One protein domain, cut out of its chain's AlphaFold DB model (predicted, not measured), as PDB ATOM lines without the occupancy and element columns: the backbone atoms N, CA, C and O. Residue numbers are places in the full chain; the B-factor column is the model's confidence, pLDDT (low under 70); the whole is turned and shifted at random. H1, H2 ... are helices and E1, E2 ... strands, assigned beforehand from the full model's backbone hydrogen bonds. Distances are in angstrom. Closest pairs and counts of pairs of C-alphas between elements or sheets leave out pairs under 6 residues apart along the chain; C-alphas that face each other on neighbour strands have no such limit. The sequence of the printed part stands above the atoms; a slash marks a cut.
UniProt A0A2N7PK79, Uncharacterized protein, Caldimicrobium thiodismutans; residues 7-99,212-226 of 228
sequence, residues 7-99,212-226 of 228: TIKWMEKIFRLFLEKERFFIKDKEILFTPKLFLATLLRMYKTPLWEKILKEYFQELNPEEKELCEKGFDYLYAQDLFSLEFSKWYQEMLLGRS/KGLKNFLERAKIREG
ATOM      1  N   THR A   7      29.153  14.812  13.813       94.12
ATOM      2  CA  THR A   7      30.076  15.569  12.961       94.12
ATOM      3  C   THR A   7      31.455  15.629  13.601       94.12
ATOM      4  O   THR A   7      32.432  15.251  12.958       94.12
ATOM      5  N   ILE A   8      31.544  15.982  14.888       92.50
ATOM      6  CA  ILE A   8      32.822  15.987  15.625       92.50
ATOM      7  C   ILE A   8      33.465  14.593  15.610       92.50
ATOM      8  O   ILE A   8      34.642  14.453  15.283       92.50
ATOM      9  N   LYS A   9      32.683  13.542  15.891       93.56
ATOM     10  CA  LYS A   9      33.169  12.153  15.889       93.56
ATOM     11  C   LYS A   9      33.701  11.721  14.524       93.56
ATOM     12  O   LYS A   9      34.696  10.995  14.440       93.56
ATOM     13  N   TRP A  10      33.029  12.130  13.453       95.62
ATOM     14  CA  TRP A  10      33.470  11.839  12.098       95.62
ATOM     15  C   TRP A  10      34.749  12.595  11.750       95.62
ATOM     16  O   TRP A  10      35.699  11.970  11.283       95.62
ATOM     17  N   MET A  11      34.811  13.896  12.048       94.31
ATOM     18  CA  MET A  11      36.010  14.707  11.836       94.31
ATOM     19  C   MET A  11      37.209  14.131  12.590       94.31
ATOM     20  O   MET A  11      38.271  13.977  12.000       94.31
ATOM     21  N   GLU A  12      37.037  13.723  13.848       92.88
ATOM     22  CA  GLU A  12      38.102  13.095  14.635       92.88
ATOM     23  C   GLU A  12      38.590  11.785  14.012       92.88
ATOM     24  O   GLU A  12      39.796  11.563  13.893       92.88
ATOM     25  N   LYS A  13      37.665  10.931  13.554       93.62
ATOM     26  CA  LYS A  13      38.013   9.686  12.861       93.62
ATOM     27  C   LYS A  13      38.807   9.967  11.583       93.62
ATOM     28  O   LYS A  13      39.841   9.340  11.372       93.62
ATOM     29  N   ILE A  14      38.306  10.855  10.727       94.44
ATOM     30  CA  ILE A  14      38.903  11.141   9.417       94.44
ATOM     31  C   ILE A  14      40.239  11.864   9.568       94.44
ATOM     32  O   ILE A  14      41.200  11.489   8.903       94.44
ATOM     33  N   PHE A  15      40.330  12.829  10.482       92.94
ATOM     34  CA  PHE A  15      41.575  13.530  10.764       92.94
ATOM     35  C   PHE A  15      42.644  12.574  11.288       92.94
ATOM     36  O   PHE A  15      43.753  12.556  10.772       92.94
ATOM     37  N   ARG A  16      42.304  11.692  12.236       92.06
ATOM     38  CA  ARG A  16      43.244  10.669  12.715       92.06
ATOM     39  C   ARG A  16      43.740   9.763  11.583       92.06
ATOM     40  O   ARG A  16      44.936   9.527  11.487       92.06
ATOM     41  N   LEU A  17      42.837   9.291  10.722       92.12
ATOM     42  CA  LEU A  17      43.211   8.467   9.567       92.12
ATOM     43  C   LEU A  17      44.118   9.204   8.579       92.12
ATOM     44  O   LEU A  17      44.922   8.564   7.912       92.12
ATOM     45  N   PHE A  18      43.966  10.521   8.457       92.00
ATOM     46  CA  PHE A  18      44.841  11.354   7.643       92.00
ATOM     47  C   PHE A  18      46.258  11.432   8.226       92.00
ATOM     48  O   PHE A  18      47.211  11.268   7.477       92.00
ATOM     49  N   LEU A  19      46.400  11.567   9.548       90.12
ATOM     50  CA  LEU A  19      47.714  11.618  10.208       90.12
ATOM     51  C   LEU A  19      48.468  10.287  10.204       90.12
ATOM     52  O   LEU A  19      49.693  10.262  10.207       90.12
ATOM     53  N   GLU A  20      47.741   9.173  10.251       89.38
ATOM     54  CA  GLU A  20      48.330   7.832  10.348       89.38
ATOM     55  C   GLU A  20      48.761   7.260   8.988       89.38
ATOM     56  O   GLU A  20      49.489   6.270   8.943       89.38
ATOM     57  N   LYS A  21      48.296   7.838   7.873       87.62
ATOM     58  CA  LYS A  21      48.561   7.322   6.525       87.62
ATOM     59  C   LYS A  21      49.655   8.119   5.826       87.62
ATOM     60  O   LYS A  21      49.584   9.337   5.763       87.62
ATOM     61  N   GLU A  22      50.580   7.416   5.174       81.44
ATOM     62  CA  GLU A  22      51.587   8.041   4.299       81.44
ATOM     63  C   GLU A  22      50.952   8.781   3.114       81.44
ATOM     64  O   GLU A  22      51.424   9.836   2.705       81.44
ATOM     65  N   ARG A  23      49.870   8.220   2.559       88.75
ATOM     66  CA  ARG A  23      49.083   8.824   1.479       88.75
ATOM     67  C   ARG A  23      47.604   8.709   1.808       88.75
ATOM     68  O   ARG A  23      47.091   7.611   2.053       88.75
ATOM     69  N   PHE A  24      46.907   9.839   1.808       89.50
ATOM     70  CA  PHE A  24      45.481   9.886   2.098       89.50
ATOM     71  C   PHE A  24      44.681  10.142   0.826       89.50
ATOM     72  O   PHE A  24      44.921  11.108   0.106       89.50
ATOM     73  N   PHE A  25      43.696   9.284   0.579       87.19
ATOM     74  CA  PHE A  25      42.831   9.358  -0.591       87.19
ATOM     75  C   PHE A  25      41.375   9.496  -0.179       87.19
ATOM     76  O   PHE A  25      40.928   8.877   0.791       87.19
ATOM     77  N   ILE A  26      40.626  10.256  -0.972       82.38
ATOM     78  CA  ILE A  26      39.166  10.258  -0.944       82.38
ATOM     79  C   ILE A  26      38.699   9.894  -2.343       82.38
ATOM     80  O   ILE A  26      38.957  10.629  -3.298       82.38
ATOM     81  N   LYS A  27      38.027   8.742  -2.459       81.00
ATOM     82  CA  LYS A  27      37.835   8.062  -3.747       81.00
ATOM     83  C   LYS A  27      39.199   7.878  -4.429       81.00
ATOM     84  O   LYS A  27      40.086   7.292  -3.818       81.00
ATOM     85  N   ASP A  28      39.388   8.447  -5.615       82.44
ATOM     86  CA  ASP A  28      40.609   8.313  -6.417       82.44
ATOM     87  C   ASP A  28      41.523   9.552  -6.349       82.44
ATOM     88  O   ASP A  28      42.516   9.639  -7.070       82.44
ATOM     89  N   LYS A  29      41.203  10.538  -5.496       83.44
ATOM     90  CA  LYS A  29      41.986  11.773  -5.357       83.44
ATOM     91  C   LYS A  29      42.864  11.723  -4.114       83.44
ATOM     92  O   LYS A  29      42.364  11.577  -2.998       83.44
ATOM     93  N   GLU A  30      44.164  11.898  -4.321       89.38
ATOM     94  CA  GLU A  30      45.127  12.102  -3.243       89.38
ATOM     95  C   GLU A  30      44.989  13.507  -2.649       89.38
ATOM     96  O   GLU A  30      44.876  14.497  -3.379       89.38
ATOM     97  N   ILE A  31      45.009  13.582  -1.321       87.81
ATOM     98  CA  ILE A  31      44.965  14.829  -0.566       87.81
ATOM     99  C   ILE A  31      46.378  15.166  -0.096       87.81
ATOM    100  O   ILE A  31      46.931  14.480   0.757       87.81
ATOM    101  N   LEU A  32      46.934  16.251  -0.638       86.00
ATOM    102  CA  LEU A  32      48.300  16.722  -0.367       86.00
ATOM    103  C   LEU A  32      48.336  17.916   0.602       86.00
ATOM    104  O   LEU A  32      49.246  18.741   0.566       86.00
ATOM    105  N   PHE A  33      47.302  18.067   1.429       87.12
ATOM    106  CA  PHE A  33      47.199  19.193   2.354       87.12
ATOM    107  C   PHE A  33      48.155  19.032   3.528       87.12
ATOM    108  O   PHE A  33      48.443  17.919   3.960       87.12
ATOM    109  N   THR A  34      48.583  20.151   4.113       86.81
ATOM    110  CA  THR A  34      49.122  20.105   5.473       86.81
ATOM    111  C   THR A  34      47.995  19.724   6.438       86.81
ATOM    112  O   THR A  34      46.822  20.001   6.160       86.81
ATOM    113  N   PRO A  35      48.296  19.150   7.607       88.12
ATOM    114  CA  PRO A  35      47.255  18.825   8.579       88.12
ATOM    115  C   PRO A  35      46.416  20.022   9.033       88.12
ATOM    116  O   PRO A  35      45.205  19.887   9.217       88.12
ATOM    117  N   LYS A  36      47.019  21.218   9.126       85.62
ATOM    118  CA  LYS A  36      46.303  22.483   9.383       85.62
ATOM    119  C   LYS A  36      45.196  22.702   8.353       85.62
ATOM    120  O   LYS A  36      44.044  22.953   8.700       85.62
ATOM    121  N   LEU A  37      45.566  22.585   7.083       85.38
ATOM    122  CA  LEU A  37      44.720  22.844   5.929       85.38
ATOM    123  C   LEU A  37      43.676  21.736   5.719       85.38
ATOM    124  O   LEU A  37      42.524  22.008   5.371       85.38
ATOM    125  N   PHE A  38      44.031  20.493   6.035       90.06
ATOM    126  CA  PHE A  38      43.095  19.375   6.085       90.06
ATOM    127  C   PHE A  38      42.018  19.593   7.152       90.06
ATOM    128  O   PHE A  38      40.824  19.504   6.864       90.06
ATOM    129  N   LEU A  39      42.425  19.935   8.377       89.12
ATOM    130  CA  LEU A  39      41.502  20.205   9.474       89.12
ATOM    131  C   LEU A  39      40.596  21.405   9.163       89.12
ATOM    132  O   LEU A  39      39.388  21.336   9.388       89.12
ATOM    133  N   ALA A  40      41.155  22.470   8.581       86.69
ATOM    134  CA  ALA A  40      40.385  23.609   8.091       86.69
ATOM    135  C   ALA A  40      39.320  23.184   7.062       86.69
ATOM    136  O   ALA A  40      38.169  23.612   7.140       86.69
ATOM    137  N   THR A  41      39.671  22.281   6.143       89.25
ATOM    138  CA  THR A  41      38.740  21.741   5.140       89.25
ATOM    139  C   THR A  41      37.584  20.971   5.784       89.25
ATOM    140  O   THR A  41      36.435  21.158   5.383       89.25
ATOM    141  N   LEU A  42      37.851  20.159   6.813       91.69
ATOM    142  CA  LEU A  42      36.798  19.456   7.556       91.69
ATOM    143  C   LEU A  42      35.856  20.439   8.264       91.69
ATOM    144  O   LEU A  42      34.636  20.357   8.139       91.69
ATOM    145  N   LEU A  43      36.411  21.413   8.981       90.25
ATOM    146  CA  LEU A  43      35.642  22.380   9.768       90.25
ATOM    147  C   LEU A  43      34.759  23.299   8.909       90.25
ATOM    148  O   LEU A  43      33.717  23.761   9.380       90.25
ATOM    149  N   ARG A  44      35.094  23.488   7.625       88.19
ATOM    150  CA  ARG A  44      34.240  24.175   6.640       88.19
ATOM    151  C   ARG A  44      32.900  23.482   6.392       88.19
ATOM    152  O   ARG A  44      32.096  24.022   5.640       88.19
ATOM    153  N   MET A  45      32.614  22.328   6.981       91.19
ATOM    154  CA  MET A  45      31.275  21.728   6.939       91.19
ATOM    155  C   MET A  45      30.250  22.506   7.780       91.19
ATOM    156  O   MET A  45      29.048  22.416   7.514       91.19
ATOM    157  N   TYR A  46      30.708  23.305   8.749       92.19
ATOM    158  CA  TYR A  46      29.862  24.175   9.563       92.19
ATOM    159  C   TYR A  46      29.514  25.501   8.864       92.19
ATOM    160  O   TYR A  46      30.208  25.959   7.952       92.19
ATOM    161  N   LYS A  47      28.416  26.133   9.300       90.06
ATOM    162  CA  LYS A  47      27.990  27.472   8.853       90.06
ATOM    163  C   LYS A  47      29.071  28.527   9.132       90.06
ATOM    164  O   LYS A  47      29.780  28.446  10.134       90.06
ATOM    165  N   THR A  48      29.134  29.557   8.283       79.00
ATOM    166  CA  THR A  48      30.170  30.606   8.304       79.00
ATOM    167  C   THR A  48      30.417  31.238   9.681       79.00
ATOM    168  O   THR A  48      31.575  31.261  10.079       79.00
ATOM    169  N   PRO A  49      29.401  31.654  10.468       82.44
ATOM    170  CA  PRO A  49      29.666  32.311  11.754       82.44
ATOM    171  C   PRO A  49      30.399  31.410  12.758       82.44
ATOM    172  O   PRO A  49      31.278  31.855  13.492       82.44
ATOM    173  N   LEU A  50      30.055  30.119  12.777       80.31
ATOM    174  CA  LEU A  50      30.709  29.135  13.633       80.31
ATOM    175  C   LEU A  50      32.117  28.822  13.113       80.31
ATOM    176  O   LEU A  50      33.064  28.777  13.892       80.31
ATOM    177  N   TRP A  51      32.266  28.664  11.798       78.62
ATOM    178  CA  TRP A  51      33.556  28.454  11.144       78.62
ATOM    179  C   TRP A  51      34.555  29.587  11.419       78.62
ATOM    180  O   TRP A  51      35.681  29.324  11.831       78.62
ATOM    181  N   GLU A  52      34.140  30.843  11.256       78.12
ATOM    182  CA  GLU A  52      34.982  32.019  11.506       78.12
ATOM    183  C   GLU A  52      35.414  32.115  12.971       78.12
ATOM    184  O   GLU A  52      36.582  32.388  13.257       78.12
ATOM    185  N   LYS A  53      34.497  31.826  13.903       80.19
ATOM    186  CA  LYS A  53      34.815  31.756  15.333       80.19
ATOM    187  C   LYS A  53      35.882  30.694  15.616       80.19
ATOM    188  O   LYS A  53      36.855  30.976  16.310       80.19
ATOM    189  N   ILE A  54      35.729  29.496  15.046       77.25
ATOM    190  CA  ILE A  54      36.697  28.400  15.202       77.25
ATOM    191  C   ILE A  54      38.059  28.785  14.626       77.25
ATOM    192  O   ILE A  54      39.081  28.551  15.272       77.25
ATOM    193  N   LEU A  55      38.079  29.381  13.431       72.94
ATOM    194  CA  LEU A  55      39.308  29.857  12.810       72.94
ATOM    195  C   LEU A  55      40.040  30.824  13.731       72.94
ATOM    196  O   LEU A  55      41.191  30.571  14.050       72.94
ATOM    197  N   LYS A  56      39.364  31.870  14.207       74.94
ATOM    198  CA  LYS A  56      39.975  32.900  15.051       74.94
ATOM    199  C   LYS A  56      40.506  32.359  16.382       74.94
ATOM    200  O   LYS A  56      41.550  32.797  16.851       74.94
ATOM    201  N   GLU A  57      39.776  31.444  17.017       74.31
ATOM    202  CA  GLU A  57      40.137  30.929  18.344       74.31
ATOM    203  C   GLU A  57      41.206  29.825  18.291       74.31
ATOM    204  O   GLU A  57      42.026  29.707  19.204       74.31
ATOM    205  N   TYR A  58      41.206  28.993  17.244       69.19
ATOM    206  CA  TYR A  58      42.018  27.773  17.219       69.19
ATOM    207  C   TYR A  58      43.099  27.767  16.153       69.19
ATOM    208  O   TYR A  58      44.107  27.091  16.340       69.19
ATOM    209  N   PHE A  59      42.969  28.541  15.093       68.12
ATOM    210  CA  PHE A  59      44.037  28.713  14.131       68.12
ATOM    211  C   PHE A  59      44.623  30.095  14.410       68.12
ATOM    212  O   PHE A  59      43.921  31.090  14.277       68.12
ATOM    213  N   GLN A  60      45.896  30.178  14.830       63.69
ATOM    214  CA  GLN A  60      46.629  31.435  14.636       63.69
ATOM    215  C   GLN A  60      46.429  31.760  13.162       63.69
ATOM    216  O   GLN A  60      46.746  30.893  12.340       63.69
ATOM    217  N   GLU A  61      45.725  32.862  12.894       64.62
ATOM    218  CA  GLU A  61      44.987  33.126  11.659       64.62
ATOM    219  C   GLU A  61      45.665  32.478  10.450       64.62
ATOM    220  O   GLU A  61      46.874  32.640  10.262       64.62
ATOM    221  N   LEU A  62      44.911  31.692   9.664       71.56
ATOM    222  CA  LEU A  62      45.429  31.195   8.387       71.56
ATOM    223  C   LEU A  62      46.093  32.370   7.678       71.56
ATOM    224  O   LEU A  62      45.486  33.443   7.580       71.56
ATOM    225  N   ASN A  63      47.337  32.182   7.239       81.56
ATOM    226  CA  ASN A  63      48.010  33.265   6.543       81.56
ATOM    227  C   ASN A  63      47.193  33.618   5.275       81.56
ATOM    228  O   ASN A  63      46.359  32.816   4.833       81.56
ATOM    229  N   PRO A  64      47.364  34.815   4.692       80.56
ATOM    230  CA  PRO A  64      46.533  35.241   3.566       80.56
ATOM    231  C   PRO A  64      46.489  34.230   2.409       80.56
ATOM    232  O   PRO A  64      45.427  34.030   1.823       80.56
ATOM    233  N   GLU A  65      47.597  33.534   2.143       81.94
ATOM    234  CA  GLU A  65      47.709  32.506   1.101       81.94
ATOM    235  C   GLU A  65      46.919  31.237   1.457       81.94
ATOM    236  O   GLU A  65      46.149  30.734   0.645       81.94
ATOM    237  N   GLU A  66      47.044  30.735   2.688       82.31
ATOM    238  CA  GLU A  66      46.276  29.601   3.214       82.31
ATOM    239  C   GLU A  66      44.770  29.893   3.200       82.31
ATOM    240  O   GLU A  66      43.956  29.019   2.887       82.31
ATOM    241  N   LYS A  67      44.393  31.133   3.530       78.31
ATOM    242  CA  LYS A  67      43.004  31.587   3.500       78.31
ATOM    243  C   LYS A  67      42.477  31.631   2.069       78.31
ATOM    244  O   LYS A  67      41.410  31.077   1.804       78.31
ATOM    245  N   GLU A  68      43.237  32.216   1.147       81.62
ATOM    246  CA  GLU A  68      42.881  32.252  -0.269       81.62
ATOM    247  C   GLU A  68      42.787  30.844  -0.871       81.62
ATOM    248  O   GLU A  68      41.829  30.545  -1.584       81.62
ATOM    249  N   LEU A  69      43.709  29.944  -0.522       81.81
ATOM    250  CA  LEU A  69      43.662  28.537  -0.917       81.81
ATOM    251  C   LEU A  69      42.393  27.853  -0.408       81.81
ATOM    252  O   LEU A  69      41.715  27.180  -1.182       81.81
ATOM    253  N   CYS A  70      42.022  28.057   0.855       78.69
ATOM    254  CA  CYS A  70      40.773  27.513   1.379       78.69
ATOM    255  C   CYS A  70      39.548  28.093   0.650       78.69
ATOM    256  O   CYS A  70      38.550  27.397   0.462       78.69
ATOM    257  N   GLU A  71      39.571  29.374   0.278       78.75
ATOM    258  CA  GLU A  71      38.442  30.068  -0.351       78.75
ATOM    259  C   GLU A  71      38.277  29.763  -1.843       78.75
ATOM    260  O   GLU A  71      37.143  29.592  -2.290       78.75
ATOM    261  N   LYS A  72      39.377  29.683  -2.595       81.75
ATOM    262  CA  LYS A  72      39.379  29.627  -4.065       81.75
ATOM    263  C   LYS A  72      40.164  28.452  -4.641       81.75
ATOM    264  O   LYS A  72      40.020  28.152  -5.824       81.75
ATOM    265  N   GLY A  73      41.010  27.802  -3.845       84.12
ATOM    266  CA  GLY A  73      41.854  26.707  -4.303       84.12
ATOM    267  C   GLY A  73      41.008  25.537  -4.790       84.12
ATOM    268  O   GLY A  73      40.213  24.976  -4.036       84.12
ATOM    269  N   PHE A  74      41.191  25.152  -6.053       85.38
ATOM    270  CA  PHE A  74      40.406  24.085  -6.671       85.38
ATOM    271  C   PHE A  74      40.477  22.781  -5.869       85.38
ATOM    272  O   PHE A  74      39.438  22.212  -5.548       85.38
ATOM    273  N   ASP A  75      41.680  22.345  -5.480       84.06
ATOM    274  CA  ASP A  75      41.847  21.110  -4.708       84.06
ATOM    275  C   ASP A  75      41.124  21.174  -3.351       84.06
ATOM    276  O   ASP A  75      40.540  20.176  -2.932       84.06
ATOM    277  N   TYR A  76      41.089  22.341  -2.693       85.62
ATOM    278  CA  TYR A  76      40.389  22.552  -1.418       85.62
ATOM    279  C   TYR A  76      38.882  22.454  -1.562       85.62
ATOM    280  O   TYR A  76      38.229  21.735  -0.805       85.62
ATOM    281  N   LEU A  77      38.328  23.174  -2.535       86.75
ATOM    282  CA  LEU A  77      36.895  23.158  -2.804       86.75
ATOM    283  C   LEU A  77      36.449  21.757  -3.231       86.75
ATOM    284  O   LEU A  77      35.460  21.239  -2.716       86.75
ATOM    285  N   TYR A  78      37.242  21.100  -4.076       89.12
ATOM    286  CA  TYR A  78      36.992  19.733  -4.506       89.12
ATOM    287  C   TYR A  78      37.042  18.738  -3.337       89.12
ATOM    288  O   TYR A  78      36.136  17.920  -3.176       89.12
ATOM    289  N   ALA A  79      38.055  18.828  -2.469       89.62
ATOM    290  CA  ALA A  79      38.137  17.999  -1.269       89.62
ATOM    291  C   ALA A  79      36.957  18.254  -0.319       89.62
ATOM    292  O   ALA A  79      36.384  17.302   0.209       89.62
ATOM    293  N   GLN A  80      36.548  19.514  -0.137       89.62
ATOM    294  CA  GLN A  80      35.389  19.883   0.678       89.62
ATOM    295  C   GLN A  80      34.101  19.224   0.159       89.62
ATOM    296  O   GLN A  80      33.304  18.716   0.955       89.62
ATOM    297  N   ASP A  81      33.899  19.198  -1.159       91.75
ATOM    298  CA  ASP A  81      32.750  18.536  -1.782       91.75
ATOM    299  C   ASP A  81      32.794  17.016  -1.586       91.75
ATOM    300  O   ASP A  81      31.779  16.400  -1.244       91.75
ATOM    301  N   LEU A  82      33.974  16.403  -1.731       92.81
ATOM    302  CA  LEU A  82      34.159  14.975  -1.477       92.81
ATOM    303  C   LEU A  82      33.889  14.611  -0.011       92.81
ATOM    304  O   LEU A  82      33.148  13.663   0.252       92.81
ATOM    305  N   PHE A  83      34.421  15.377   0.944       93.69
ATOM    306  CA  PHE A  83      34.145  15.182   2.368       93.69
ATOM    307  C   PHE A  83      32.664  15.351   2.694       93.69
ATOM    308  O   PHE A  83      32.118  14.552   3.448       93.69
ATOM    309  N   SER A  84      32.005  16.349   2.103       94.12
ATOM    310  CA  SER A  84      30.568  16.579   2.277       94.12
ATOM    311  C   SER A  84      29.753  15.369   1.809       94.12
ATOM    312  O   SER A  84      28.852  14.908   2.511       94.12
ATOM    313  N   LEU A  85      30.121  14.787   0.664       94.38
ATOM    314  CA  LEU A  85      29.470  13.589   0.144       94.38
ATOM    315  C   LEU A  85      29.694  12.368   1.049       94.38
ATOM    316  O   LEU A  85      28.733  11.682   1.389       94.38
ATOM    317  N   GLU A  86      30.937  12.093   1.443       94.81
ATOM    318  CA  GLU A  86      31.264  10.946   2.303       94.81
ATOM    319  C   GLU A  86      30.624  11.076   3.691       94.81
ATOM    320  O   GLU A  86      30.020  10.129   4.201       94.81
ATOM    321  N   PHE A  87      30.677  12.269   4.284       96.38
ATOM    322  CA  PHE A  87      30.012  12.540   5.550       96.38
ATOM    323  C   PHE A  87      28.499  12.412   5.443       96.38
ATOM    324  O   PHE A  87      27.893  11.824   6.330       96.38
ATOM    325  N   SER A  88      27.873  12.945   4.389       97.25
ATOM    326  CA  SER A  88      26.414  12.900   4.277       97.25
ATOM    327  C   SER A  88      25.896  11.465   4.230       97.25
ATOM    328  O   SER A  88      24.919  11.163   4.913       97.25
ATOM    329  N   LYS A  89      26.574  10.568   3.502       96.44
ATOM    330  CA  LYS A  89      26.267   9.130   3.493       96.44
ATOM    331  C   LYS A  89      26.461   8.512   4.873       96.44
ATOM    332  O   LYS A  89      25.544   7.892   5.405       96.44
ATOM    333  N   TRP A  90      27.620   8.751   5.482       96.25
ATOM    334  CA  TRP A  90      27.926   8.221   6.806       96.25
ATOM    335  C   TRP A  90      26.925   8.701   7.868       96.25
ATOM    336  O   TRP A  90      26.464   7.911   8.685       96.25
ATOM    337  N   TYR A  91      26.526   9.974   7.843       96.62
ATOM    338  CA  TYR A  91      25.558  10.545   8.782       96.62
ATOM    339  C   TYR A  91      24.169   9.910   8.617       96.62
ATOM    340  O   TYR A  91      23.503   9.611   9.607       96.62
ATOM    341  N   GLN A  92      23.744   9.644   7.376       96.25
ATOM    342  CA  GLN A  92      22.496   8.925   7.090       96.25
ATOM    343  C   GLN A  92      22.526   7.493   7.639       96.25
ATOM    344  O   GLN A  92      21.598   7.082   8.337       96.25
ATOM    345  N   GLU A  93      23.602   6.748   7.376       95.12
ATOM    346  CA  GLU A  93      23.804   5.393   7.910       95.12
ATOM    347  C   GLU A  93      23.781   5.389   9.437       95.12
ATOM    348  O   GLU A  93      23.179   4.522  10.067       95.12
ATOM    349  N   MET A  94      24.403   6.397  10.037       94.88
ATOM    350  CA  MET A  94      24.460   6.582  11.473       94.88
ATOM    351  C   MET A  94      23.092   6.860  12.101       94.88
ATOM    352  O   MET A  94      22.797   6.315  13.168       94.88
ATOM    353  N   LEU A  95      22.256   7.683  11.463       93.12
ATOM    354  CA  LEU A  95      20.889   7.947  11.918       93.12
ATOM    355  C   LEU A  95      19.982   6.718  11.793       93.12
ATOM    356  O   LEU A  95      19.173   6.454  12.679       93.12
ATOM    357  N   LEU A  96      20.123   5.945  10.715       91.50
ATOM    358  CA  LEU A  96      19.283   4.773  10.458       91.50
ATOM    359  C   LEU A  96      19.730   3.541  11.260       91.50
ATOM    360  O   LEU A  96      18.906   2.791  11.789       91.50
ATOM    361  N   GLY A  97      21.040   3.330  11.358       89.69
ATOM    362  CA  GLY A  97      21.653   2.110  11.879       89.69
ATOM    363  C   GLY A  97      21.769   2.043  13.400       89.69
ATOM    364  O   GLY A  97      22.077   0.981  13.934       89.69
ATOM    365  N   ARG A  98      21.516   3.140  14.123       89.06
ATOM    366  CA  ARG A  98      21.576   3.172  15.594       89.06
ATOM    367  C   ARG A  98      20.262   3.635  16.206       89.06
ATOM    368  O   ARG A  98      19.420   4.219  15.533       89.06
ATOM    369  N   SER A  99      20.090   3.322  17.482       87.38
ATOM    370  CA  SER A  99      18.990   3.823  18.298       87.38
ATOM    371  C   SER A  99      19.541   4.885  19.237       87.38
ATOM    372  O   SER A  99      20.562   4.653  19.882       87.38
ATOM    373  N   LYS A 212      32.217  22.662  23.758       89.44
ATOM    374  CA  LYS A 212      33.181  21.905  24.566       89.44
ATOM    375  C   LYS A 212      33.753  20.709  23.803       89.44
ATOM    376  O   LYS A 212      34.966  20.512  23.804       89.44
ATOM    377  N   GLY A 213      32.905  19.920  23.145       89.88
ATOM    378  CA  GLY A 213      33.327  18.778  22.335       89.88
ATOM    379  C   GLY A 213      34.241  19.204  21.190       89.88
ATOM    380  O   GLY A 213      35.286  18.594  20.964       89.88
ATOM    381  N   LEU A 214      33.888  20.303  20.525       88.62
ATOM    382  CA  LEU A 214      34.662  20.865  19.430       88.62
ATOM    383  C   LEU A 214      36.018  21.386  19.912       88.62
ATOM    384  O   LEU A 214      37.040  21.052  19.323       88.62
ATOM    385  N   LYS A 215      36.044  22.132  21.022       87.31
ATOM    386  CA  LYS A 215      37.279  22.585  21.671       87.31
ATOM    387  C   LYS A 215      38.200  21.413  22.001       87.31
ATOM    388  O   LYS A 215      39.364  21.430  21.614       87.31
ATOM    389  N   ASN A 216      37.670  20.377  22.650       89.12
ATOM    390  CA  ASN A 216      38.443  19.191  23.011       89.12
ATOM    391  C   ASN A 216      39.025  18.494  21.773       89.12
ATOM    392  O   ASN A 216      40.179  18.070  21.789       89.12
ATOM    393  N   PHE A 217      38.245  18.375  20.694       89.50
ATOM    394  CA  PHE A 217      38.730  17.836  19.424       89.50
ATOM    395  C   PHE A 217      39.883  18.676  18.860       89.50
ATOM    396  O   PHE A 217      40.926  18.124  18.513       89.50
ATOM    397  N   LEU A 218      39.730  20.000  18.820       87.38
ATOM    398  CA  LEU A 218      40.745  20.911  18.292       87.38
ATOM    399  C   LEU A 218      42.018  20.912  19.145       87.38
ATOM    400  O   LEU A 218      43.112  20.895  18.593       87.38
ATOM    401  N   GLU A 219      41.913  20.873  20.472       85.31
ATOM    402  CA  GLU A 219      43.070  20.751  21.368       85.31
ATOM    403  C   GLU A 219      43.825  19.435  21.144       85.31
ATOM    404  O   GLU A 219      45.049  19.440  21.008       85.31
ATOM    405  N   ARG A 220      43.108  18.309  21.009       85.19
ATOM    406  CA  ARG A 220      43.720  17.016  20.662       85.19
ATOM    407  C   ARG A 220      44.392  17.050  19.293       85.19
ATOM    408  O   ARG A 220      45.481  16.499  19.146       85.19
ATOM    409  N   ALA A 221      43.758  17.683  18.308       82.81
ATOM    410  CA  ALA A 221      44.330  17.860  16.981       82.81
ATOM    411  C   ALA A 221      45.611  18.704  17.040       82.81
ATOM    412  O   ALA A 221      46.608  18.328  16.437       82.81
ATOM    413  N   LYS A 222      45.631  19.779  17.843       75.25
ATOM    414  CA  LYS A 222      46.819  20.626  18.008       75.25
ATOM    415  C   LYS A 222      48.003  19.917  18.641       75.25
ATOM    416  O   LYS A 222      49.124  20.077  18.170       75.25
ATOM    417  N   ILE A 223      47.757  19.136  19.691       61.00
ATOM    418  CA  ILE A 223      48.808  18.378  20.386       61.00
ATOM    419  C   ILE A 223      49.494  17.397  19.430       61.00
ATOM    420  O   ILE A 223      50.705  17.219  19.504       61.00
ATOM    421  N   ARG A 224      48.731  16.778  18.523       62.38
ATOM    422  CA  ARG A 224      49.260  15.811  17.547       62.38
ATOM    423  C   ARG A 224      50.105  16.456  16.449       62.38
ATOM    424  O   ARG A 224      50.963  15.789  15.893       62.38
ATOM    425  N   GLU A 225      49.878  17.737  16.189       59.41
ATOM    426  CA  GLU A 225      50.473  18.486  15.081       59.41
ATOM    427  C   GLU A 225      51.625  19.403  15.483       59.41
ATOM    428  O   GLU A 225      52.341  19.916  14.628       59.41
ATOM    429  N   GLY A 226      51.807  19.658  16.780       51.59
ATOM    430  CA  GLY A 226      52.825  20.600  17.235       51.59
ATOM    431  C   GLY A 226      52.635  22.011  16.667       51.59
ATOM    432  O   GLY A 226      53.633  22.695  16.451       51.59
TER     433      GLY A 226
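Overview. This is residues 7 to 99 and 212 to 226 of the 228 residues of an uncharacterized protein of Caldimicrobium thiodismutans (UniProt A0A2N7PK79). A short helix, H2, sits in the middle of a small helical body; H1 and H6 run nearly aligned with it, the three centres making a triangle, and the long helix H5 crosses H2 steeply, while residues 92 to 99, of which 92 to 97 belong to H5, stick out as an arm. H4 makes a corner with the start of H5, H3 lies near H2 and H6, and the small hairpin E1 E2 sits beside residues 75 to 86 of H5. The printed part has 108 residues, with six named helices and two named strands in the order H1, E1, E2, H2, H3, H4, H5, H6; the sheet E1 - E2 is antiparallel and the class is mostly helix. The whole is compact, with a radius of gyration of the C-alphas of 13.8 A and spans of 42 by 34 by 27 A.

Along the chain. Find C-alpha 7 at (30.076, 15.569, 12.961); from there H1 runs 20.0 A through residues 7 to 20. Next come E1, residues 24 to 26, 7.0 A, and E2, residues 29 to 31, 6.4 A. H2 takes residues 35 to 43, 12.2 A; H3 residues 48 to 58, 15.1 A; H4 residues 64 to 72, 11.9 A. At C-alpha 74, (40.406, 24.085, -6.671), H5 begins and runs 34.3 A to residue 97. After the cut, H6 spans residues 212 to 225, 20.0 A, ending at C-alpha 225, (50.473, 18.486, 15.081).

Arrangement. Start at the hub, H2. It touches H1, closest at the C-alphas of Met 11 and Leu 42, 6.4 A, at a shallow tilt of 21 degrees, opposite ways. It touches residues 76 to 83 of H5, closest at the C-alphas of Thr 41 and Gln 80, 5.9 A, at a steep tilt of 55 degrees. It also touches H4, closest at the C-alphas of Thr 41 and Cys 70, 7.2 A. H4 and H5 touch only at the corner, closest at the C-alphas of Cys 70 and Tyr 76, 5.7 A. H1 touches H6, closest at the C-alphas of Ile 8 and Leu 214, 6.5 A, at a shallow tilt of 7 degrees, the same way. H3 is close to H2 but not clearly touching, with the C-alphas of Leu 43 and Trp 51 6.6 A apart. In the hairpin E1 and E2, look for N 31 and O 24, 2.9 A apart and within hydrogen-bond range. In all six helices every O i to N i+4 pair is within hydrogen-bond range.

Size, cuts and confidence. The C-alphas of Pro 64 and Ser 99 are the two farthest apart, 44.3 A. Residues 100 to 211 are not printed, and C-alphas 99 and 212 are 23.8 A apart across the cut. The links printed whole are tight. Residues 58 to 61 and 223 to 226 have pLDDT under 70.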